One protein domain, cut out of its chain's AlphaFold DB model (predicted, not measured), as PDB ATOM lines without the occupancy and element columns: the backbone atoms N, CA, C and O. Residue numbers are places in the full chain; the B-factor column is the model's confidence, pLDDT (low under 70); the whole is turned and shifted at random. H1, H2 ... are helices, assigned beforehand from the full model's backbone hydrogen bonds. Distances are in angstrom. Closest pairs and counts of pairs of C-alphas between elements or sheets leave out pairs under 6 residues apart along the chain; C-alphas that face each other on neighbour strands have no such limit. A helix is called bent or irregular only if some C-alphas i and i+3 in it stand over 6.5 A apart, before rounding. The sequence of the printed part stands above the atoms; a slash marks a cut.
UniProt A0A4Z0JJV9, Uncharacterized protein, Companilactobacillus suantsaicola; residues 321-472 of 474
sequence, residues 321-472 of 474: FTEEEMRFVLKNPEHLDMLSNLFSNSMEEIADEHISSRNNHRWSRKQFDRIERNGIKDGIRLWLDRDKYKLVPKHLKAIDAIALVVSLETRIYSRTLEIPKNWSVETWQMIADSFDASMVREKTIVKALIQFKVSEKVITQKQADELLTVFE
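This is residues 321 to 472 of the 474 residues of an uncharacterized protein of Companilactobacillus suantsaicola (UniProt A0A4Z0JJV9). A helical hairpin, H3 and H4, makes the core, with helices packed on two opposite sides of it. On one side the two arms of the bent helix H2 make a corner, H2a crossing H3 and H2b running beside H4, while H1 packs on one end of H3; on the other side H6 crosses the hairpin, with H7 folded back beside H6 and H5 next to H7. The printed part has 152 residues with seven named helices, H1 to H7 in order, and no named strand; the class is all helix. It is compact, with a radius of gyration of the C-alphas of 14.9 A, and rounded, spanning 42 by 34 by 30 A.

Start with the hub, H3, residues 365 to 384, which touches four other helices. It forms a hairpin with H4, residues 398 to 416: they run opposite ways at a shallow tilt of 34.6 degrees, only just short of steep, and their closest C-alphas, Gly 379 and Ile 402, are 4.0 A apart. H2, residues 333 to 352, was assigned as one helix by its hydrogen bonds but is bent, with C-alphas 342 and 345 7.9 A apart; its arms H2a, 333 to 342, and H2b, 345 to 352, stand about perpendicular, at 87 degrees. H2a touches H3 about perpendicular, at 82 degrees, closest at the C-alphas of Ser 340 and Arg 373, 7.0 A. H2b touches H4 the same way at 9 degrees, closest at the C-alphas of Ile 350 and Arg 411, 6.2 A. H1, residues 323 to 331, touches H3, closest at the C-alphas of Met 326 and Ile 380, 6.5 A. H6, residues 440 to 455, touches H4 about perpendicular, at 77 degrees, closest at the C-alphas of Ala 401 and Ile 445, 7.4 A. H6 forms a hairpin with H7, residues 461 to 471, at 10 degrees, closest at the C-alphas of Val 454 and Gln 461, 6.0 A. H5, residues 425 to 433, touches H7, closest at the C-alphas of Val 425 and Leu 467, 5.5 A. Every O i to N i+4 pair is within hydrogen-bond range in H1, H3, H4, H5 and H6, against 3 of 6 in H2a, 2 of 4 in H2b and 5 of 7 in H7.

Find C-alpha 365 at (162.304, -30.269, 175.361); from there H3 runs 28.7 A to C-alpha 384. H4 is 27.1 A long and H6 22.9 A. H1 begins at (157.646, -46.577, 149.343), and H7 ends at (180.894, -27.863, 151.816).

The C-alphas farthest apart, Thr 322 and Asn 360, are 43.0 A apart. The printed part has no cut; the links H2 to H3 and H3 to H4 are long. Look for pLDDT under 70 at residues 344 to 346, 392 to 395 and 438.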
ATOM      1  N   PHE A 321     162.099 -50.495 154.380       80.19
ATOM      2  CA  PHE A 321     160.722 -50.059 154.196       80.19
ATOM      3  C   PHE A 321     160.441 -49.795 152.719       80.19
ATOM      4  O   PHE A 321     161.261 -49.225 151.995       80.19
ATOM      5  N   THR A 322     159.246 -50.168 152.287       84.31
ATOM      6  CA  THR A 322     158.724 -49.874 150.954       84.31
ATOM      7  C   THR A 322     158.303 -48.407 150.827       84.31
ATOM      8  O   THR A 322     158.046 -47.707 151.815       84.31
ATOM      9  N   GLU A 323     158.194 -47.916 149.588       86.50
ATOM     10  CA  GLU A 323     157.646 -46.577 149.343       86.50
ATOM     11  C   GLU A 323     156.205 -46.454 149.832       86.50
ATOM     12  O   GLU A 323     155.817 -45.412 150.363       86.50
ATOM     13  N   GLU A 324     155.411 -47.509 149.673       86.75
ATOM     14  CA  GLU A 324     154.031 -47.572 150.132       86.75
ATOM     15  C   GLU A 324     153.939 -47.428 151.653       86.75
ATOM     16  O   GLU A 324     153.147 -46.612 152.132       86.75
ATOM     17  N   GLU A 325     154.773 -48.149 152.408       86.31
ATOM     18  CA  GLU A 325     154.838 -48.046 153.871       86.31
ATOM     19  C   GLU A 325     155.248 -46.643 154.312       86.31
ATOM     20  O   GLU A 325     154.601 -46.042 155.169       86.31
ATOM     21  N   MET A 326     156.262 -46.060 153.676       90.88
ATOM     22  CA  MET A 326     156.715 -44.707 154.003       90.88
ATOM     23  C   MET A 326     155.665 -43.637 153.686       90.88
ATOM     24  O   MET A 326     155.416 -42.726 154.484       90.88
ATOM     25  N   ARG A 327     154.965 -43.764 152.552       91.44
ATOM     26  CA  ARG A 327     153.825 -42.896 152.217       91.44
ATOM     27  C   ARG A 327     152.658 -43.099 153.179       91.44
ATOM     28  O   ARG A 327     151.942 -42.134 153.454       91.44
ATOM     29  N   PHE A 328     152.452 -44.317 153.673       88.50
ATOM     30  CA  PHE A 328     151.446 -44.612 154.686       88.50
ATOM     31  C   PHE A 328     151.793 -43.930 156.012       88.50
ATOM     32  O   PHE A 328     150.946 -43.221 156.552       88.50
ATOM     33  N   VAL A 329     153.036 -44.029 156.489       87.94
ATOM     34  CA  VAL A 329     153.473 -43.356 157.725       87.94
ATOM     35  C   VAL A 329     153.277 -41.838 157.643       87.94
ATOM     36  O   VAL A 329     152.737 -41.232 158.565       87.94
ATOM     37  N   LEU A 330     153.623 -41.202 156.516       89.25
ATOM     38  CA  LEU A 330     153.424 -39.753 156.346       89.25
ATOM     39  C   LEU A 330     151.955 -39.307 156.410       89.25
ATOM     40  O   LEU A 330     151.688 -38.147 156.735       89.25
ATOM     41  N   LYS A 331     151.011 -40.191 156.069       89.31
ATOM     42  CA  LYS A 331     149.569 -39.903 156.075       89.31
ATOM     43  C   LYS A 331     148.905 -40.176 157.424       89.31
ATOM     44  O   LYS A 331     147.821 -39.646 157.650       89.31
ATOM     45  N   ASN A 332     149.546 -40.957 158.290       85.31
ATOM     46  CA  ASN A 332     148.972 -41.444 159.541       85.31
ATOM     47  C   ASN A 332     149.878 -41.036 160.723       85.31
ATOM     48  O   ASN A 332     150.850 -41.734 161.025       85.31
ATOM     49  N   PRO A 333     149.626 -39.874 161.363       77.12
ATOM     50  CA  PRO A 333     150.509 -39.289 162.375       77.12
ATOM     51  C   PRO A 333     150.847 -40.201 163.561       77.12
ATOM     52  O   PRO A 333     151.937 -40.096 164.111       77.12
ATOM     53  N   GLU A 334     149.946 -41.101 163.933       78.44
ATOM     54  CA  GLU A 334     150.124 -42.102 164.984       78.44
ATOM     55  C   GLU A 334     151.231 -43.120 164.663       78.44
ATOM     56  O   GLU A 334     151.862 -43.660 165.567       78.44
ATOM     57  N   HIS A 335     151.534 -43.340 163.381       79.69
ATOM     58  CA  HIS A 335     152.632 -44.210 162.956       79.69
ATOM     59  C   HIS A 335     153.991 -43.499 162.962       79.69
ATOM     60  O   HIS A 335     155.027 -44.163 162.957       79.69
ATOM     61  N   LEU A 336     154.022 -42.161 163.025       79.94
ATOM     62  CA  LEU A 336     155.275 -41.429 163.233       79.94
ATOM     63  C   LEU A 336     155.814 -41.638 164.648       79.94
ATOM     64  O   LEU A 336     157.027 -41.699 164.815       79.94
ATOM     65  N   ASP A 337     154.933 -41.794 165.639       76.62
ATOM     66  CA  ASP A 337     155.329 -42.094 167.022       76.62
ATOM     67  C   ASP A 337     156.070 -43.430 167.111       76.62
ATOM     68  O   ASP A 337     157.050 -43.560 167.842       76.62
ATOM     69  N   MET A 338     155.644 -44.411 166.310       74.50
ATOM     70  CA  MET A 338     156.316 -45.703 166.212       74.50
ATOM     71  C   MET A 338     157.744 -45.565 165.666       74.50
ATOM     72  O   MET A 338     158.644 -46.208 166.194       74.50
ATOM     73  N   LEU A 339     157.963 -44.714 164.655       78.38
ATOM     74  CA  LEU A 339     159.310 -44.440 164.147       78.38
ATOM     75  C   LEU A 339     160.148 -43.630 165.142       78.38
ATOM     76  O   LEU A 339     161.313 -43.954 165.320       78.38
ATOM     77  N   SER A 340     159.575 -42.639 165.832       76.56
ATOM     78  CA  SER A 340     160.274 -41.902 166.901       76.56
ATOM     79  C   SER A 340     160.838 -42.844 167.967       76.56
ATOM     80  O   SER A 340     161.998 -42.724 168.347       76.56
ATOM     81  N   ASN A 341     160.063 -43.853 168.377       75.06
ATOM     82  CA  ASN A 341     160.522 -44.848 169.347       75.06
ATOM     83  C   ASN A 341     161.697 -45.707 168.845       75.06
ATOM     84  O   ASN A 341     162.444 -46.229 169.664       75.06
ATOM     85  N   LEU A 342     161.888 -45.863 167.529       73.06
ATOM     86  CA  LEU A 342     163.061 -46.567 166.990       73.06
ATOM     87  C   LEU A 342     164.349 -45.756 167.165       73.06
ATOM     88  O   LEU A 342     165.429 -46.334 167.223       73.06
ATOM     89  N   PHE A 343     164.242 -44.429 167.257       74.38
ATOM     90  CA  PHE A 343     165.386 -43.526 167.381       74.38
ATOM     91  C   PHE A 343     165.573 -42.981 168.802       74.38
ATOM     92  O   PHE A 343     166.582 -42.325 169.063       74.38
ATOM     93  N   SER A 344     164.641 -43.253 169.723       66.00
ATOM     94  CA  SER A 344     164.541 -42.569 171.017       66.00
ATOM     95  C   SER A 344     165.833 -42.616 171.828       66.00
ATOM     96  O   SER A 344     166.274 -41.575 172.294       66.00
ATOM     97  N   ASN A 345     166.493 -43.775 171.929       59.66
ATOM     98  CA  ASN A 345     167.721 -43.907 172.726       59.66
ATOM     99  C   ASN A 345     168.835 -42.986 172.205       59.66
ATOM    100  O   ASN A 345     169.419 -42.230 172.974       59.66
ATOM    101  N   SER A 346     169.052 -42.969 170.885       68.19
ATOM    102  CA  SER A 346     170.044 -42.082 170.259       68.19
ATOM    103  C   SER A 346     169.681 -40.598 170.369       68.19
ATOM    104  O   SER A 346     170.557 -39.736 170.347       68.19
ATOM    105  N   MET A 347     168.388 -40.274 170.465       80.19
ATOM    106  CA  MET A 347     167.926 -38.890 170.581       80.19
ATOM    107  C   MET A 347     167.992 -38.375 172.020       80.19
ATOM    108  O   MET A 347     168.232 -37.184 172.199       80.19
ATOM    109  N   GLU A 348     167.830 -39.233 173.032       80.19
ATOM    110  CA  GLU A 348     167.988 -38.839 174.439       80.19
ATOM    111  C   GLU A 348     169.421 -38.391 174.738       80.19
ATOM    112  O   GLU A 348     169.606 -37.339 175.341       80.19
ATOM    113  N   GLU A 349     170.438 -39.085 174.219       73.62
ATOM    114  CA  GLU A 349     171.837 -38.648 174.356       73.62
ATOM    115  C   GLU A 349     172.050 -37.236 173.780       73.62
ATOM    116  O   GLU A 349     172.640 -36.362 174.416       73.62
ATOM    117  N   ILE A 350     171.491 -36.961 172.595       81.94
ATOM    118  CA  ILE A 350     171.561 -35.633 171.963       81.94
ATOM    119  C   ILE A 350     170.755 -34.594 172.758       81.94
ATOM    120  O   ILE A 350     171.109 -33.407 172.775       81.94
ATOM    121  N   ALA A 351     169.652 -35.003 173.386       83.75
ATOM    122  CA  ALA A 351     168.868 -34.143 174.257       83.75
ATOM    123  C   ALA A 351     169.635 -33.811 175.541       83.75
ATOM    124  O   ALA A 351     169.541 -32.678 175.995       83.75
ATOM    125  N   ASP A 352     170.425 -34.731 176.088       81.44
ATOM    126  CA  ASP A 352     171.215 -34.527 177.305       81.44
ATOM    127  C   ASP A 352     172.465 -33.661 177.065       81.44
ATOM    128  O   ASP A 352     172.824 -32.847 177.916       81.44
ATOM    129  N   GLU A 353     173.064 -33.720 175.870       84.88
ATOM    130  CA  GLU A 353     174.207 -32.881 175.452       84.88
ATOM    131  C   GLU A 353     173.854 -31.407 175.132       84.88
ATOM    132  O   GLU A 353     174.674 -30.658 174.586       84.88
ATOM    133  N   HIS A 354     172.629 -30.957 175.406       89.19
ATOM    134  CA  HIS A 354     172.161 -29.641 174.973       89.19
ATOM    135  C   HIS A 354     172.848 -28.455 175.672       89.19
ATOM    136  O   HIS A 354     173.159 -28.470 176.864       89.19
ATOM    137  N   ILE A 355     172.969 -27.334 174.955       89.88
ATOM    138  CA  ILE A 355     173.311 -26.047 175.567       89.88
ATOM    139  C   ILE A 355     172.074 -25.407 176.201       89.88
ATOM    140  O   ILE A 355     170.996 -25.383 175.612       89.88
ATOM    141  N   SER A 356     172.205 -24.814 177.390       90.62
ATOM    142  CA  SER A 356     171.037 -24.270 178.102       90.62
ATOM    143  C   SER A 356     170.452 -23.001 177.456       90.62
ATOM    144  O   SER A 356     169.237 -22.785 177.495       90.62
ATOM    145  N   SER A 357     171.293 -22.138 176.866       91.88
ATOM    146  CA  SER A 357     170.862 -20.878 176.236       91.88
ATOM    147  C   SER A 357     171.877 -20.305 175.241       91.88
ATOM    148  O   SER A 357     173.079 -20.410 175.472       91.88
ATOM    149  N   ARG A 358     171.397 -19.616 174.196       89.56
ATOM    150  CA  ARG A 358     172.195 -18.870 173.199       89.56
ATOM    151  C   ARG A 358     171.347 -17.752 172.589       89.56
ATOM    152  O   ARG A 358     170.176 -17.972 172.305       89.56
ATOM    153  N   ASN A 359     171.911 -16.557 172.386       83.19
ATOM    154  CA  ASN A 359     171.250 -15.423 171.710       83.19
ATOM    155  C   ASN A 359     169.797 -15.167 172.173       83.19
ATOM    156  O   ASN A 359     168.879 -15.118 171.357       83.19
ATOM    157  N   ASN A 360     169.575 -15.050 173.489       87.12
ATOM    158  CA  ASN A 360     168.257 -14.875 174.133       87.12
ATOM    159  C   ASN A 360     167.247 -16.025 173.947       87.12
ATOM    160  O   ASN A 360     166.102 -15.910 174.382       87.12
ATOM    161  N   HIS A 361     167.661 -17.149 173.367       89.81
ATOM    162  CA  HIS A 361     166.879 -18.377 173.310       89.81
ATOM    163  C   HIS A 361     167.329 -19.324 174.421       89.81
ATOM    164  O   HIS A 361     168.499 -19.349 174.805       89.81
ATOM    165  N   ARG A 362     166.382 -20.104 174.944       94.06
ATOM    166  CA  ARG A 362     166.633 -21.191 175.893       94.06
ATOM    167  C   ARG A 362     166.257 -22.510 175.249       94.06
ATOM    168  O   ARG A 362     165.322 -22.558 174.445       94.06
ATOM    169  N   TRP A 363     166.969 -23.560 175.625       96.12
ATOM    170  CA  TRP A 363     166.600 -24.903 175.218       96.12
ATOM    171  C   TRP A 363     165.213 -25.277 175.745       96.12
ATOM    172  O   TRP A 363     164.792 -24.850 176.824       96.12
ATOM    173  N   SER A 364     164.477 -26.055 174.957       96.19
ATOM    174  CA  SER A 364     163.152 -26.540 175.310       96.19
ATOM    175  C   SER A 364     162.960 -27.957 174.799       96.19
ATOM    176  O   SER A 364     162.971 -28.180 173.588       96.19
ATOM    177  N   ARG A 365     162.651 -28.886 175.711       93.38
ATOM    178  CA  ARG A 365     162.304 -30.269 175.361       93.38
ATOM    179  C   ARG A 365     161.184 -30.340 174.325       93.38
ATOM    180  O   ARG A 365     161.312 -30.988 173.302       93.38
ATOM    181  N   LYS A 366     160.134 -29.540 174.515       94.75
ATOM    182  CA  LYS A 366     159.009 -29.455 173.573       94.75
ATOM    183  C   LYS A 366     159.441 -29.047 172.158       94.75
ATOM    184  O   LYS A 366     158.824 -29.462 171.179       94.75
ATOM    185  N   GLN A 367     160.444 -28.179 172.040       95.44
ATOM    186  CA  GLN A 367     160.971 -27.764 170.742       95.44
ATOM    187  C   GLN A 367     161.886 -28.841 170.148       95.44
ATOM    188  O   GLN A 367     161.809 -29.057 168.941       95.44
ATOM    189  N   PHE A 368     162.672 -29.533 170.978       94.00
ATOM    190  CA  PHE A 368     163.458 -30.702 170.584       94.00
ATOM    191  C   PHE A 368     162.562 -31.805 170.001       94.00
ATOM    192  O   PHE A 368     162.718 -32.141 168.833       94.00
ATOM    193  N   ASP A 369     161.530 -32.246 170.732       90.62
ATOM    194  CA  ASP A 369     160.597 -33.296 170.281       90.62
ATOM    195  C   ASP A 369     159.885 -32.904 168.970       90.62
ATOM    196  O   ASP A 369     159.563 -33.728 168.111       90.62
ATOM    197  N   ARG A 370     159.615 -31.603 168.786       92.88
ATOM    198  CA  ARG A 370     159.033 -31.086 167.541       92.88
ATOM    199  C   ARG A 370     160.013 -31.180 166.374       92.88
ATOM    200  O   ARG A 370     159.577 -31.445 165.255       92.88
ATOM    201  N   ILE A 371     161.288 -30.893 166.613       93.88
ATOM    202  CA  ILE A 371     162.342 -30.995 165.600       93.88
ATOM    203  C   ILE A 371     162.572 -32.455 165.255       93.88
ATOM    204  O   ILE A 371     162.571 -32.765 164.078       93.88
ATOM    205  N   GLU A 372     162.626 -33.347 166.242       91.88
ATOM    206  CA  GLU A 372     162.731 -34.789 166.022       91.88
ATOM    207  C   GLU A 372     161.616 -35.298 165.089       91.88
ATOM    208  O   GLU A 372     161.873 -35.856 164.023       91.88
ATOM    209  N   ARG A 373     160.352 -34.999 165.412       91.38
ATOM    210  CA  ARG A 373     159.196 -35.402 164.588       91.38
ATOM    211  C   ARG A 373     159.220 -34.820 163.178       91.38
ATOM    212  O   ARG A 373     158.724 -35.452 162.244       91.38
ATOM    213  N   ASN A 374     159.715 -33.595 163.022       92.94
ATOM    214  CA  ASN A 374     159.854 -32.982 161.704       92.94
ATOM    215  C   ASN A 374     161.015 -33.613 160.933       92.94
ATOM    216  O   ASN A 374     160.809 -33.980 159.785       92.94
ATOM    217  N   GLY A 375     162.153 -33.847 161.582       93.38
ATOM    218  CA  GLY A 375     163.304 -34.534 161.014       93.38
ATOM    219  C   GLY A 375     162.945 -35.929 160.512       93.38
ATOM    220  O   GLY A 375     163.334 -36.292 159.407       93.38
ATOM    221  N   ILE A 376     162.093 -36.667 161.235       92.31
ATOM    222  CA  ILE A 376     161.565 -37.951 160.751       92.31
ATOM    223  C   ILE A 376     160.766 -37.763 159.459       92.31
ATOM    224  O   ILE A 376     161.023 -38.439 158.464       92.31
ATOM    225  N   LYS A 377     159.812 -36.824 159.432       93.75
ATOM    226  CA  LYS A 377     159.012 -36.547 158.224       93.75
ATOM    227  C   LYS A 377     159.880 -36.114 157.050       93.75
ATOM    228  O   LYS A 377     159.630 -36.535 155.922       93.75
ATOM    229  N   ASP A 378     160.863 -35.270 157.317       95.19
ATOM    230  CA  ASP A 378     161.755 -34.716 156.314       95.19
ATOM    231  C   ASP A 378     162.676 -35.801 155.766       95.19
ATOM    232  O   ASP A 378     162.807 -35.908 154.554       95.19
ATOM    233  N   GLY A 379     163.193 -36.688 156.617       93.44
ATOM    234  CA  GLY A 379     163.937 -37.874 156.201       93.44
ATOM    235  C   GLY A 379     163.113 -38.821 155.328       93.44
ATOM    236  O   GLY A 379     163.584 -39.235 154.269       93.44
ATOM    237  N   ILE A 380     161.853 -39.096 155.697       93.62
ATOM    238  CA  ILE A 380     160.956 -39.925 154.873       93.62
ATOM    239  C   ILE A 380     160.725 -39.272 153.506       93.62
ATOM    240  O   ILE A 380     160.829 -39.932 152.472       93.62
ATOM    241  N   ARG A 381     160.397 -37.975 153.476       94.69
ATOM    242  CA  ARG A 381     160.134 -37.248 152.224       94.69
ATOM    243  C   ARG A 381     161.375 -37.170 151.346       94.69
ATOM    244  O   ARG A 381     161.274 -37.407 150.147       94.69
ATOM    245  N   LEU A 382     162.531 -36.894 151.943       93.12
ATOM    246  CA  LEU A 382     163.813 -36.857 151.253       93.12
ATOM    247  C   LEU A 382     164.130 -38.215 150.612       93.12
ATOM    248  O   LEU A 382     164.564 -38.256 149.464       93.12
ATOM    249  N   TRP A 383     163.857 -39.319 151.312       92.81
ATOM    250  CA  TRP A 383     164.041 -40.674 150.790       92.81
ATOM    251  C   TRP A 383     163.032 -41.048 149.688       92.81
ATOM    252  O   TRP A 383     163.399 -41.661 148.682       92.81
ATOM    253  N   LEU A 384     161.766 -40.647 149.820       92.19
ATOM    254  CA  LEU A 384     160.764 -40.830 148.761       92.19
ATOM    255  C   LEU A 384     161.121 -40.039 147.491       92.19
ATOM    256  O   LEU A 384     160.851 -40.507 146.388       92.19
ATOM    257  N   ASP A 385     161.777 -38.889 147.647       92.25
ATOM    258  CA  ASP A 385     162.262 -38.035 146.559       92.25
ATOM    259  C   ASP A 385     163.760 -38.260 146.247       92.25
ATOM    260  O   ASP A 385     164.415 -37.405 145.642       92.25
ATOM    261  N   ARG A 386     164.335 -39.407 146.638       89.75
ATOM    262  CA  ARG A 386     165.781 -39.687 146.525       89.75
ATOM    263  C   ARG A 386     166.356 -39.488 145.121       89.75
ATOM    264  O   ARG A 386     167.478 -39.001 144.987       89.75
ATOM    265  N   ASP A 387     165.575 -39.784 144.083       86.31
ATOM    266  CA  ASP A 387     165.977 -39.585 142.685       86.31
ATOM    267  C   ASP A 387     166.067 -38.098 142.313       86.31
ATOM    268  O   ASP A 387     166.983 -37.683 141.599       86.31
ATOM    269  N   LYS A 388     165.153 -37.272 142.837       89.19
ATOM    270  CA  LYS A 388     165.129 -35.819 142.611       89.19
ATOM    271  C   LYS A 388     166.370 -35.151 143.200       89.19
ATOM    272  O   LYS A 388     166.943 -34.268 142.563       89.19
ATOM    273  N   TYR A 389     166.787 -35.585 144.389       88.38
ATOM    274  CA  TYR A 389     167.939 -35.024 145.102       88.38
ATOM    275  C   TYR A 389     169.248 -35.789 144.872       88.38
ATOM    276  O   TYR A 389     170.259 -35.457 145.484       88.38
ATOM    277  N   LYS A 390     169.250 -36.781 143.968       84.12
ATOM    278  CA  LYS A 390     170.427 -37.589 143.609       84.12
ATOM    279  C   LYS A 390     171.133 -38.189 144.832       84.12
ATOM    280  O   LYS A 390     172.360 -38.145 144.917       84.12
ATOM    281  N   LEU A 391     170.370 -38.734 145.779       81.06
ATOM    282  CA  LEU A 391     170.963 -39.392 146.942       81.06
ATOM    283  C   LEU A 391     171.807 -40.593 146.487       81.06
ATOM    284  O   LEU A 391     171.349 -41.443 145.721       81.06
ATOM    285  N   VAL A 392     173.051 -40.647 146.961       62.75
ATOM    286  CA  VAL A 392     173.979 -41.766 146.768       62.75
ATOM    287  C   VAL A 392     174.172 -42.440 148.129       62.75
ATOM    288  O   VAL A 392     174.362 -41.726 149.116       62.75
ATOM    289  N   PRO A 393     174.147 -43.783 148.213       61.84
ATOM    290  CA  PRO A 393     173.982 -44.763 147.129       61.84
ATOM    291  C   PRO A 393     172.519 -44.962 146.690       61.84
ATOM    292  O   PRO A 393     171.585 -44.699 147.442       61.84
ATOM    293  N   LYS A 394     172.315 -45.529 145.488       58.25
ATOM    294  CA  LYS A 394     170.984 -45.923 144.961       58.25
ATOM    295  C   LYS A 394     170.207 -46.887 145.877       58.25
ATOM    296  O   LYS A 394     169.006 -47.053 145.695       58.25
ATOM    297  N   HIS A 395     170.898 -47.512 146.828       63.34
ATOM    298  CA  HIS A 395     170.369 -48.468 147.801       63.34
ATOM    299  C   HIS A 395     170.244 -47.881 149.215       63.34
ATOM    300  O   HIS A 395     170.182 -48.636 150.178       63.34
ATOM    301  N   LEU A 396     170.231 -46.548 149.366       78.00
ATOM    302  CA  LEU A 396     170.013 -45.904 150.663       78.00
ATOM    303  C   LEU A 396     168.708 -46.419 151.291       78.00
ATOM    304  O   LEU A 396     167.637 -46.258 150.694       78.00
ATOM    305  N   LYS A 397     168.782 -47.027 152.481       82.44
ATOM    306  CA  LYS A 397     167.589 -47.481 153.203       82.44
ATOM    307  C   LYS A 397     166.803 -46.287 153.734       82.44
ATOM    308  O   LYS A 397     167.370 -45.238 154.048       82.44
ATOM    309  N   ALA A 398     165.489 -46.455 153.864       86.94
ATOM    310  CA  ALA A 398     164.623 -45.412 154.406       86.94
ATOM    311  C   ALA A 398     165.052 -45.044 155.831       86.94
ATOM    312  O   ALA A 398     165.173 -43.865 156.152       86.94
ATOM    313  N   ILE A 399     165.351 -46.051 156.659       84.00
ATOM    314  CA  ILE A 399     165.754 -45.846 158.053       84.00
ATOM    315  C   ILE A 399     167.049 -45.033 158.170       84.00
ATOM    316  O   ILE A 399     167.114 -44.150 159.017       84.00
ATOM    317  N   ASP A 400     168.025 -45.243 157.282       82.88
ATOM    318  CA  ASP A 400     169.302 -44.521 157.310       82.88
ATOM    319  C   ASP A 400     169.114 -43.046 156.953       82.88
ATOM    320  O   ASP A 400     169.640 -42.158 157.625       82.88
ATOM    321  N   ALA A 401     168.320 -42.769 155.913       88.56
ATOM    322  CA  ALA A 401     167.979 -41.404 155.527       88.56
ATOM    323  C   ALA A 401     167.248 -40.674 156.664       88.56
ATOM    324  O   ALA A 401     167.563 -39.524 156.973       88.56
ATOM    325  N   ILE A 402     166.295 -41.355 157.308       90.69
ATOM    326  CA  ILE A 402     165.532 -40.826 158.440       90.69
ATOM    327  C   ILE A 402     166.448 -40.556 159.635       90.69
ATOM    328  O   ILE A 402     166.427 -39.442 160.154       90.69
ATOM    329  N   ALA A 403     167.268 -41.535 160.029       87.50
ATOM    330  CA  ALA A 403     168.193 -41.447 161.157       87.50
ATOM    331  C   ALA A 403     169.166 -40.272 161.003       87.50
ATOM    332  O   ALA A 403     169.382 -39.499 161.936       87.50
ATOM    333  N   LEU A 404     169.726 -40.103 159.806       88.38
ATOM    334  CA  LEU A 404     170.703 -39.054 159.544       88.38
ATOM    335  C   LEU A 404     170.054 -37.669 159.562       88.38
ATOM    336  O   LEU A 404     170.580 -36.758 160.200       88.38
ATOM    337  N   VAL A 405     168.890 -37.510 158.923       93.38
ATOM    338  CA  VAL A 405     168.160 -36.234 158.934       93.38
ATOM    339  C   VAL A 405     167.708 -35.878 160.349       93.38
ATOM    340  O   VAL A 405     167.966 -34.760 160.791       93.38
ATOM    341  N   VAL A 406     167.092 -36.811 161.085       92.69
ATOM    342  CA  VAL A 406     166.625 -36.529 162.449       92.69
ATOM    343  C   VAL A 406     167.790 -36.183 163.375       92.69
ATOM    344  O   VAL A 406     167.721 -35.157 164.046       92.69
ATOM    345  N   SER A 407     168.884 -36.953 163.339       89.12
ATOM    346  CA  SER A 407     170.079 -36.712 164.157       89.12
ATOM    347  C   SER A 407     170.725 -35.363 163.853       89.12
ATOM    348  O   SER A 407     171.103 -34.629 164.765       89.12
ATOM    349  N   LEU A 408     170.822 -34.991 162.574       91.38
ATOM    350  CA  LEU A 408     171.393 -33.712 162.170       91.38
ATOM    351  C   LEU A 408     170.564 -32.532 162.687       91.38
ATOM    352  O   LEU A 408     171.115 -31.602 163.280       91.38
ATOM    353  N   GLU A 409     169.247 -32.555 162.482       94.38
ATOM    354  CA  GLU A 409     168.382 -31.449 162.892       94.38
ATOM    355  C   GLU A 409     168.305 -31.302 164.414       94.38
ATOM    356  O   GLU A 409     168.378 -30.179 164.927       94.38
ATOM    357  N   THR A 410     168.201 -32.417 165.145       92.50
ATOM    358  CA  THR A 410     168.183 -32.402 166.613       92.50
ATOM    359  C   THR A 410     169.528 -31.961 167.178       92.50
ATOM    360  O   THR A 410     169.553 -31.132 168.086       92.50
ATOM    361  N   ARG A 411     170.653 -32.400 166.599       91.12
ATOM    362  CA  ARG A 411     172.000 -31.981 167.018       91.12
ATOM    363  C   ARG A 411     172.259 -30.499 166.763       91.12
ATOM    364  O   ARG A 411     172.820 -29.832 167.635       91.12
ATOM    365  N   ILE A 412     171.830 -29.963 165.615       92.62
ATOM    366  CA  ILE A 412     171.901 -28.518 165.349       92.62
ATOM    367  C   ILE A 412     171.145 -27.762 166.445       92.62
ATOM    368  O   ILE A 412     171.706 -26.845 167.050       92.62
ATOM    369  N   TYR A 413     169.918 -28.177 166.766       95.38
ATOM    370  CA  TYR A 413     169.142 -27.526 167.815       95.38
ATOM    371  C   TYR A 413     169.786 -27.661 169.196       95.38
ATOM    372  O   TYR A 413     169.959 -26.651 169.872       95.38
ATOM    373  N   SER A 414     170.207 -28.857 169.607       91.38
ATOM    374  CA  SER A 414     170.841 -29.068 170.913       91.38
ATOM    375  C   SER A 414     172.111 -28.238 171.092       91.38
ATOM    376  O   SER A 414     172.345 -27.738 172.188       91.38
ATOM    377  N   ARG A 415     172.905 -28.023 170.034       90.88
ATOM    378  CA  ARG A 415     174.193 -27.306 170.125       90.88
ATOM    379  C   ARG A 415     174.110 -25.808 169.854       90.88
ATOM    380  O   ARG A 415     174.995 -25.064 170.267       90.88
ATOM    381  N   THR A 416     173.083 -25.344 169.146       92.56
ATOM    382  CA  THR A 416     173.020 -23.943 168.683       92.56
ATOM    383  C   THR A 416     171.698 -23.247 168.982       92.56
ATOM    384  O   THR A 416     171.619 -22.025 168.891       92.56
ATOM    385  N   LEU A 417     170.671 -24.002 169.380       94.81
ATOM    386  CA  LEU A 417     169.278 -23.566 169.506       94.81
ATOM    387  C   LEU A 417     168.666 -23.037 168.201       94.81
ATOM    388  O   LEU A 417     167.573 -22.464 168.217       94.81
ATOM    389  N   GLU A 418     169.334 -23.251 167.066       95.00
ATOM    390  CA  GLU A 418     168.789 -22.941 165.755       95.00
ATOM    391  C   GLU A 418     167.787 -24.010 165.314       95.00
ATOM    392  O   GLU A 418     167.906 -25.199 165.602       95.00
ATOM    393  N   ILE A 419     166.777 -23.555 164.585       94.56
ATOM    394  CA  ILE A 419     165.777 -24.394 163.923       94.56
ATOM    395  C   ILE A 419     165.886 -24.163 162.416       94.56
ATOM    396  O   ILE A 419     166.400 -23.112 162.038       94.56
ATOM    397  N   PRO A 420     165.357 -25.046 161.548       92.94
ATOM    398  CA  PRO A 420     165.633 -24.994 160.110       92.94
ATOM    399  C   PRO A 420     165.502 -23.621 159.437       92.94
ATOM    400  O   PRO A 420     166.386 -23.196 158.706       92.94
ATOM    401  N   LYS A 421     164.450 -22.864 159.760       94.50
ATOM    402  CA  LYS A 421     164.230 -21.512 159.212       94.50
ATOM    403  C   LYS A 421     165.261 -20.451 159.646       94.50
ATOM    404  O   LYS A 421     165.311 -19.380 159.056       94.50
ATOM    405  N   ASN A 422     166.036 -20.725 160.693       94.38
ATOM    406  CA  ASN A 422     167.009 -19.821 161.309       94.38
ATOM    407  C   ASN A 422     168.458 -20.296 161.107       94.38
ATOM    408  O   ASN A 422     169.352 -19.728 161.725       94.38
ATOM    409  N   TRP A 423     168.682 -21.337 160.301       94.94
ATOM    410  CA  TRP A 423     170.013 -21.889 160.077       94.94
ATOM    411  C   TRP A 423     171.002 -20.838 159.566       94.94
ATOM    412  O   TRP A 423     170.741 -20.180 158.556       94.94
ATOM    413  N   SER A 424     172.133 -20.711 160.257       94.38
ATOM    414  CA  SER A 424     173.205 -19.770 159.936       94.38
ATOM    415  C   SER A 424     174.427 -20.460 159.324       94.38
ATOM    416  O   SER A 424     174.694 -21.635 159.577       94.38
ATOM    417  N   VAL A 425     175.209 -19.706 158.545       94.38
ATOM    418  CA  VAL A 425     176.477 -20.184 157.964       94.38
ATOM    419  C   VAL A 425     177.451 -20.642 159.056       94.38
ATOM    420  O   VAL A 425     178.103 -21.663 158.895       94.38
ATOM    421  N   GLU A 426     177.507 -19.941 160.193       91.94
ATOM    422  CA  GLU A 426     178.372 -20.292 161.330       91.94
ATOM    423  C   GLU A 426     178.055 -21.692 161.879       91.94
ATOM    424  O   GLU A 426     178.948 -22.522 162.053       91.94
ATOM    425  N   THR A 427     176.773 -21.982 162.105       90.56
ATOM    426  CA  THR A 427     176.320 -23.295 162.579       90.56
ATOM    427  C   THR A 427     176.639 -24.393 161.569       90.56
ATOM    428  O   THR A 427     177.116 -25.464 161.944       90.56
ATOM    429  N   TRP A 428     176.430 -24.126 160.282       91.62
ATOM    430  CA  TRP A 428     176.718 -25.089 159.224       91.62
ATOM    431  C   TRP A 428     178.211 -25.291 158.970       91.62
ATOM    432  O   TRP A 428     178.600 -26.405 158.630       91.62
ATOM    433  N   GLN A 429     179.055 -24.289 159.227       89.88
ATOM    434  CA  GLN A 429     180.508 -24.448 159.226       89.88
ATOM    435  C   GLN A 429     180.952 -25.428 160.319       89.88
ATOM    436  O   GLN A 429     181.708 -26.350 160.038       89.88
ATOM    437  N   MET A 430     180.413 -25.304 161.538       85.81
ATOM    438  CA  MET A 430     180.695 -26.249 162.630       85.81
ATOM    439  C   MET A 430     180.286 -27.686 162.267       85.81
ATOM    440  O   MET A 430     180.992 -28.640 162.591       85.81
ATOM    441  N   ILE A 431     179.152 -27.853 161.580       85.25
ATOM    442  CA  ILE A 431     178.718 -29.159 161.070       85.25
ATOM    443  C   ILE A 431     179.666 -29.657 159.970       85.25
ATOM    444  O   ILE A 431     180.103 -30.805 160.022       85.25
ATOM    445  N   ALA A 432     180.034 -28.807 159.009       84.94
ATOM    446  CA  ALA A 432     180.967 -29.141 157.935       84.94
ATOM    447  C   ALA A 432     182.344 -29.568 158.466       84.94
ATOM    448  O   ALA A 432     182.936 -30.515 157.955       84.94
ATOM    449  N   ASP A 433     182.824 -28.915 159.524       83.19
ATOM    450  CA  ASP A 433     184.082 -29.230 160.201       83.19
ATOM    451  C   ASP A 433     184.071 -30.599 160.892       83.19
ATOM    452  O   ASP A 433     185.134 -31.185 161.082       83.19
ATOM    453  N   SER A 434     182.890 -31.132 161.225       81.50
ATOM    454  CA  SER A 434     182.755 -32.473 161.807       81.50
ATOM    455  C   SER A 434     182.810 -33.608 160.780       81.50
ATOM    456  O   SER A 434     182.930 -34.766 161.175       81.50
ATOM    457  N   PHE A 435     182.741 -33.298 159.481       80.31
ATOM    458  CA  PHE A 435     182.856 -34.300 158.427       80.31
ATOM    459  C   PHE A 435     184.302 -34.477 157.969       80.31
ATOM    460  O   PHE A 435     184.945 -33.528 157.516       80.31
ATOM    461  N   ASP A 436     184.780 -35.719 157.963       76.62
ATOM    462  CA  ASP A 436     186.050 -36.066 157.327       76.62
ATOM    463  C   ASP A 436     185.890 -36.356 155.815       76.62
ATOM    464  O   ASP A 436     184.816 -36.203 155.217       76.62
ATOM    465  N   ALA A 437     186.995 -36.713 155.151       72.38
ATOM    466  CA  ALA A 437     187.016 -37.021 153.720       72.38
ATOM    467  C   ALA A 437     186.276 -38.326 153.359       72.38
ATOM    468  O   ALA A 437     185.873 -38.494 152.210       72.38
ATOM    469  N   SER A 438     186.081 -39.230 154.320       68.81
ATOM    470  CA  SER A 438     185.429 -40.527 154.130       68.81
ATOM    471  C   SER A 438     183.897 -40.459 154.222       68.81
ATOM    472  O   SER A 438     183.216 -41.304 153.645       68.81
ATOM    473  N   MET A 439     183.340 -39.414 154.845       74.56
ATOM    474  CA  MET A 439     181.891 -39.213 155.042       74.56
ATOM    475  C   MET A 439     181.155 -38.672 153.796       74.56
ATOM    476  O   MET A 439     180.408 -37.689 153.842       74.56
ATOM    477  N   VAL A 440     181.393 -39.281 152.631       78.69
ATOM    478  CA  VAL A 440     180.831 -38.841 151.336       78.69
ATOM    479  C   VAL A 440     179.301 -38.961 151.313       78.69
ATOM    480  O   VAL A 440     178.605 -38.082 150.789       78.69
ATOM    481  N   ARG A 441     178.762 -40.032 151.903       77.88
ATOM    482  CA  ARG A 441     177.320 -40.311 151.967       77.88
ATOM    483  C   ARG A 441     176.594 -39.264 152.806       77.88
ATOM    484  O   ARG A 441     175.604 -38.685 152.362       77.88
ATOM    485  N   GLU A 442     177.116 -38.981 153.991       83.31
ATOM    486  CA  GLU A 442     176.537 -38.041 154.942       83.31
ATOM    487  C   GLU A 442     176.538 -36.626 154.356       83.31
ATOM    488  O   GLU A 442     175.502 -35.960 154.359       83.31
ATOM    489  N   LYS A 443     177.655 -36.203 153.741       85.06
ATOM    490  CA  LYS A 443     177.742 -34.927 153.010       85.06
ATOM    491  C   LYS A 443     176.696 -34.836 151.897       85.06
ATOM    492  O   LYS A 443     176.099 -33.779 151.699       85.06
ATOM    493  N   THR A 444     176.452 -35.928 151.175       86.31
ATOM    494  CA  THR A 444     175.446 -35.964 150.101       86.31
ATOM    495  C   THR A 444     174.031 -35.775 150.653       86.31
ATOM    496  O   THR A 444     173.280 -34.948 150.137       86.31
ATOM    497  N   ILE A 445     173.680 -36.480 151.735       87.69
ATOM    498  CA  ILE A 445     172.359 -36.371 152.376       87.69
ATOM    499  C   ILE A 445     172.157 -34.981 152.986       87.69
ATOM    500  O   ILE A 445     171.087 -34.398 152.839       87.69
ATOM    501  N   VAL A 446     173.194 -34.406 153.594       90.75
ATOM    502  CA  VAL A 446     173.192 -33.031 154.104       90.75
ATOM    503  C   VAL A 446     172.890 -32.014 153.000       90.75
ATOM    504  O   VAL A 446     171.979 -31.195 153.141       90.75
ATOM    505  N   LYS A 447     173.619 -32.079 151.877       91.31
ATOM    506  CA  LYS A 447     173.403 -31.177 150.733       91.31
ATOM    507  C   LYS A 447     171.983 -31.324 150.184       91.31
ATOM    508  O   LYS A 447     171.317 -30.327 149.897       91.31
ATOM    509  N   ALA A 448     171.496 -32.559 150.097       92.81
ATOM    510  CA  ALA A 448     170.137 -32.860 149.674       92.81
ATOM    511  C   ALA A 448     169.080 -32.320 150.651       92.81
ATOM    512  O   ALA A 448     168.080 -31.764 150.202       92.81
ATOM    513  N   LEU A 449     169.307 -32.402 151.968       94.81
ATOM    514  CA  LEU A 449     168.414 -31.835 152.978       94.81
ATOM    515  C   LEU A 449     168.284 -30.317 152.812       94.81
ATOM    516  O   LEU A 449     167.170 -29.802 152.821       94.81
ATOM    517  N   ILE A 450     169.391 -29.598 152.604       95.00
ATOM    518  CA  ILE A 450     169.367 -28.142 152.377       95.00
ATOM    519  C   ILE A 450     168.498 -27.809 151.152       95.00
ATOM    520  O   ILE A 450     167.591 -26.976 151.234       95.00
ATOM    521  N   GLN A 451     168.704 -28.506 150.031       95.12
ATOM    522  CA  GLN A 451     167.898 -28.323 148.816       95.12
ATOM    523  C   GLN A 451     166.422 -28.689 149.032       95.12
ATOM    524  O   GLN A 451     165.519 -27.988 148.565       95.12
ATOM    525  N   PHE A 452     166.159 -29.758 149.779       95.44
ATOM    526  CA  PHE A 452     164.814 -30.164 150.161       95.44
ATOM    527  C   PHE A 452     164.109 -29.070 150.974       95.44
ATOM    528  O   PHE A 452     162.969 -28.723 150.659       95.44
ATOM    529  N   LYS A 453     164.796 -28.428 151.928       95.94
ATOM    530  CA  LYS A 453     164.243 -27.314 152.718       95.94
ATOM    531  C   LYS A 453     163.908 -26.082 151.881       95.94
ATOM    532  O   LYS A 453     162.960 -25.375 152.227       95.94
ATOM    533  N   VAL A 454     164.610 -25.841 150.772       96.12
ATOM    534  CA  VAL A 454     164.204 -24.817 149.791       96.12
ATOM    535  C   VAL A 454     162.895 -25.212 149.116       96.12
ATOM    536  O   VAL A 454     161.976 -24.398 149.023       96.12
ATOM    537  N   SER A 455     162.780 -26.467 148.670       94.25
ATOM    538  CA  SER A 455     161.576 -26.951 147.983       94.25
ATOM    539  C   SER A 455     160.326 -26.909 148.875       94.25
ATOM    540  O   SER A 455     159.248 -26.541 148.410       94.25
ATOM    541  N   GLU A 456     160.507 -27.158 150.174       94.31
ATOM    542  CA  GLU A 456     159.472 -27.050 151.208       94.31
ATOM    543  C   GLU A 456     159.250 -25.601 151.686       94.31
ATOM    544  O   GLU A 456     158.429 -25.355 152.570       94.31
ATOM    545  N   LYS A 457     159.962 -24.621 151.108       95.81
ATOM    546  CA  LYS A 457     159.897 -23.188 151.449       95.81
ATOM    547  C   LYS A 457     160.213 -22.890 152.920       95.81
ATOM    548  O   LYS A 457     159.707 -21.919 153.483       95.81
ATOM    549  N   VAL A 458     161.042 -23.722 153.546       95.69
ATOM    550  CA  VAL A 458     161.508 -23.539 154.929       95.69
ATOM    551  C   VAL A 458     162.657 -22.534 154.987       95.69
ATOM    552  O   VAL A 458     162.715 -21.733 155.918       95.69
ATOM    553  N   ILE A 459     163.532 -22.556 153.979       96.38
ATOM    554  CA  ILE A 459     164.625 -21.598 153.781       96.38
ATOM    555  C   ILE A 459     164.576 -21.024 152.361       96.38
ATOM    556  O   ILE A 459     163.937 -21.586 151.468       96.38
ATOM    557  N   THR A 460     165.235 -19.886 152.146       97.00
ATOM    558  CA  THR A 460     165.322 -19.264 150.811       97.00
ATOM    559  C   THR A 460     166.426 -19.903 149.966       97.00
ATOM    560  O   THR A 460     167.375 -20.454 150.520       97.00
ATOM    561  N   GLN A 461     166.353 -19.777 148.633       96.88
ATOM    562  CA  GLN A 461     167.439 -20.231 147.749       96.88
ATOM    563  C   GLN A 461     168.769 -19.553 148.102       96.88
ATOM    564  O   GLN A 461     169.773 -20.231 148.244       96.88
ATOM    565  N   LYS A 462     168.747 -18.235 148.349       96.56
ATOM    566  CA  LYS A 462     169.938 -17.481 148.763       96.56
ATOM    567  C   LYS A 462     170.572 -18.065 150.029       96.56
ATOM    568  O   LYS A 462     171.778 -18.253 150.075       96.56
ATOM    569  N   GLN A 463     169.755 -18.357 151.040       95.69
ATOM    570  CA  GLN A 463     170.237 -18.966 152.278       95.69
ATOM    571  C   GLN A 463     170.817 -20.358 152.011       95.69
ATOM    572  O   GLN A 463     171.886 -20.668 152.508       95.69
ATOM    573  N   ALA A 464     170.157 -21.188 151.203       95.81
ATOM    574  CA  ALA A 464     170.691 -22.495 150.835       95.81
ATOM    575  C   ALA A 464     172.040 -22.405 150.111       95.81
ATOM    576  O   ALA A 464     172.930 -23.182 150.431       95.81
ATOM    577  N   ASP A 465     172.208 -21.450 149.195       95.56
ATOM    578  CA  ASP A 465     173.477 -21.227 148.497       95.56
ATOM    579  C   ASP A 465     174.592 -20.868 149.501       95.56
ATOM    580  O   ASP A 465     175.654 -21.483 149.475       95.56
ATOM    581  N   GLU A 466     174.320 -19.967 150.457       95.19
ATOM    582  CA  GLU A 466     175.249 -19.607 151.545       95.19
ATOM    583  C   GLU A 466     175.589 -20.795 152.469       95.19
ATOM    584  O   GLU A 466     176.706 -20.902 152.972       95.19
ATOM    585  N   LEU A 467     174.637 -21.702 152.710       95.00
ATOM    586  CA  LEU A 467     174.872 -22.907 153.512       95.00
ATOM    587  C   LEU A 467     175.613 -23.999 152.737       95.00
ATOM    588  O   LEU A 467     176.255 -24.837 153.356       95.00
ATOM    589  N   LEU A 468     175.514 -24.044 151.408       93.50
ATOM    590  CA  LEU A 468     176.178 -25.066 150.597       93.50
ATOM    591  C   LEU A 468     177.659 -24.747 150.364       93.50
ATOM    592  O   LEU A 468     178.455 -25.684 150.288       93.50
ATOM    593  N   THR A 469     178.046 -23.465 150.333       92.56
ATOM    594  CA  THR A 469     179.446 -23.047 150.121       92.56
ATOM    595  C   THR A 469     180.405 -23.591 151.182       92.56
ATOM    596  O   THR A 469     181.544 -23.915 150.860       92.56
ATOM    597  N   VAL A 470     179.949 -23.806 152.425       91.19
ATOM    598  CA  VAL A 470     180.792 -24.382 153.501       91.19
ATOM    599  C   VAL A 470     181.238 -25.826 153.210       91.19
ATOM    600  O   VAL A 470     182.167 -26.330 153.835       91.19
ATOM    601  N   PHE A 471     180.585 -26.501 152.257       83.44
ATOM    602  CA  PHE A 471     180.894 -27.863 151.816       83.44
ATOM    603  C   PHE A 471     181.582 -27.921 150.438       83.44
ATOM    604  O   PHE A 471     181.642 -29.006 149.845       83.44
ATOM    605  N   GLU A 472     182.001 -26.778 149.884       76.38
ATOM    606  CA  GLU A 472     182.749 -26.677 148.619       76.38
ATOM    607  C   GLU A 472     184.247 -26.400 148.841       76.38
ATOM    608  O   GLU A 472     185.062 -26.739 147.988       76.38
TER     609      GLU A 472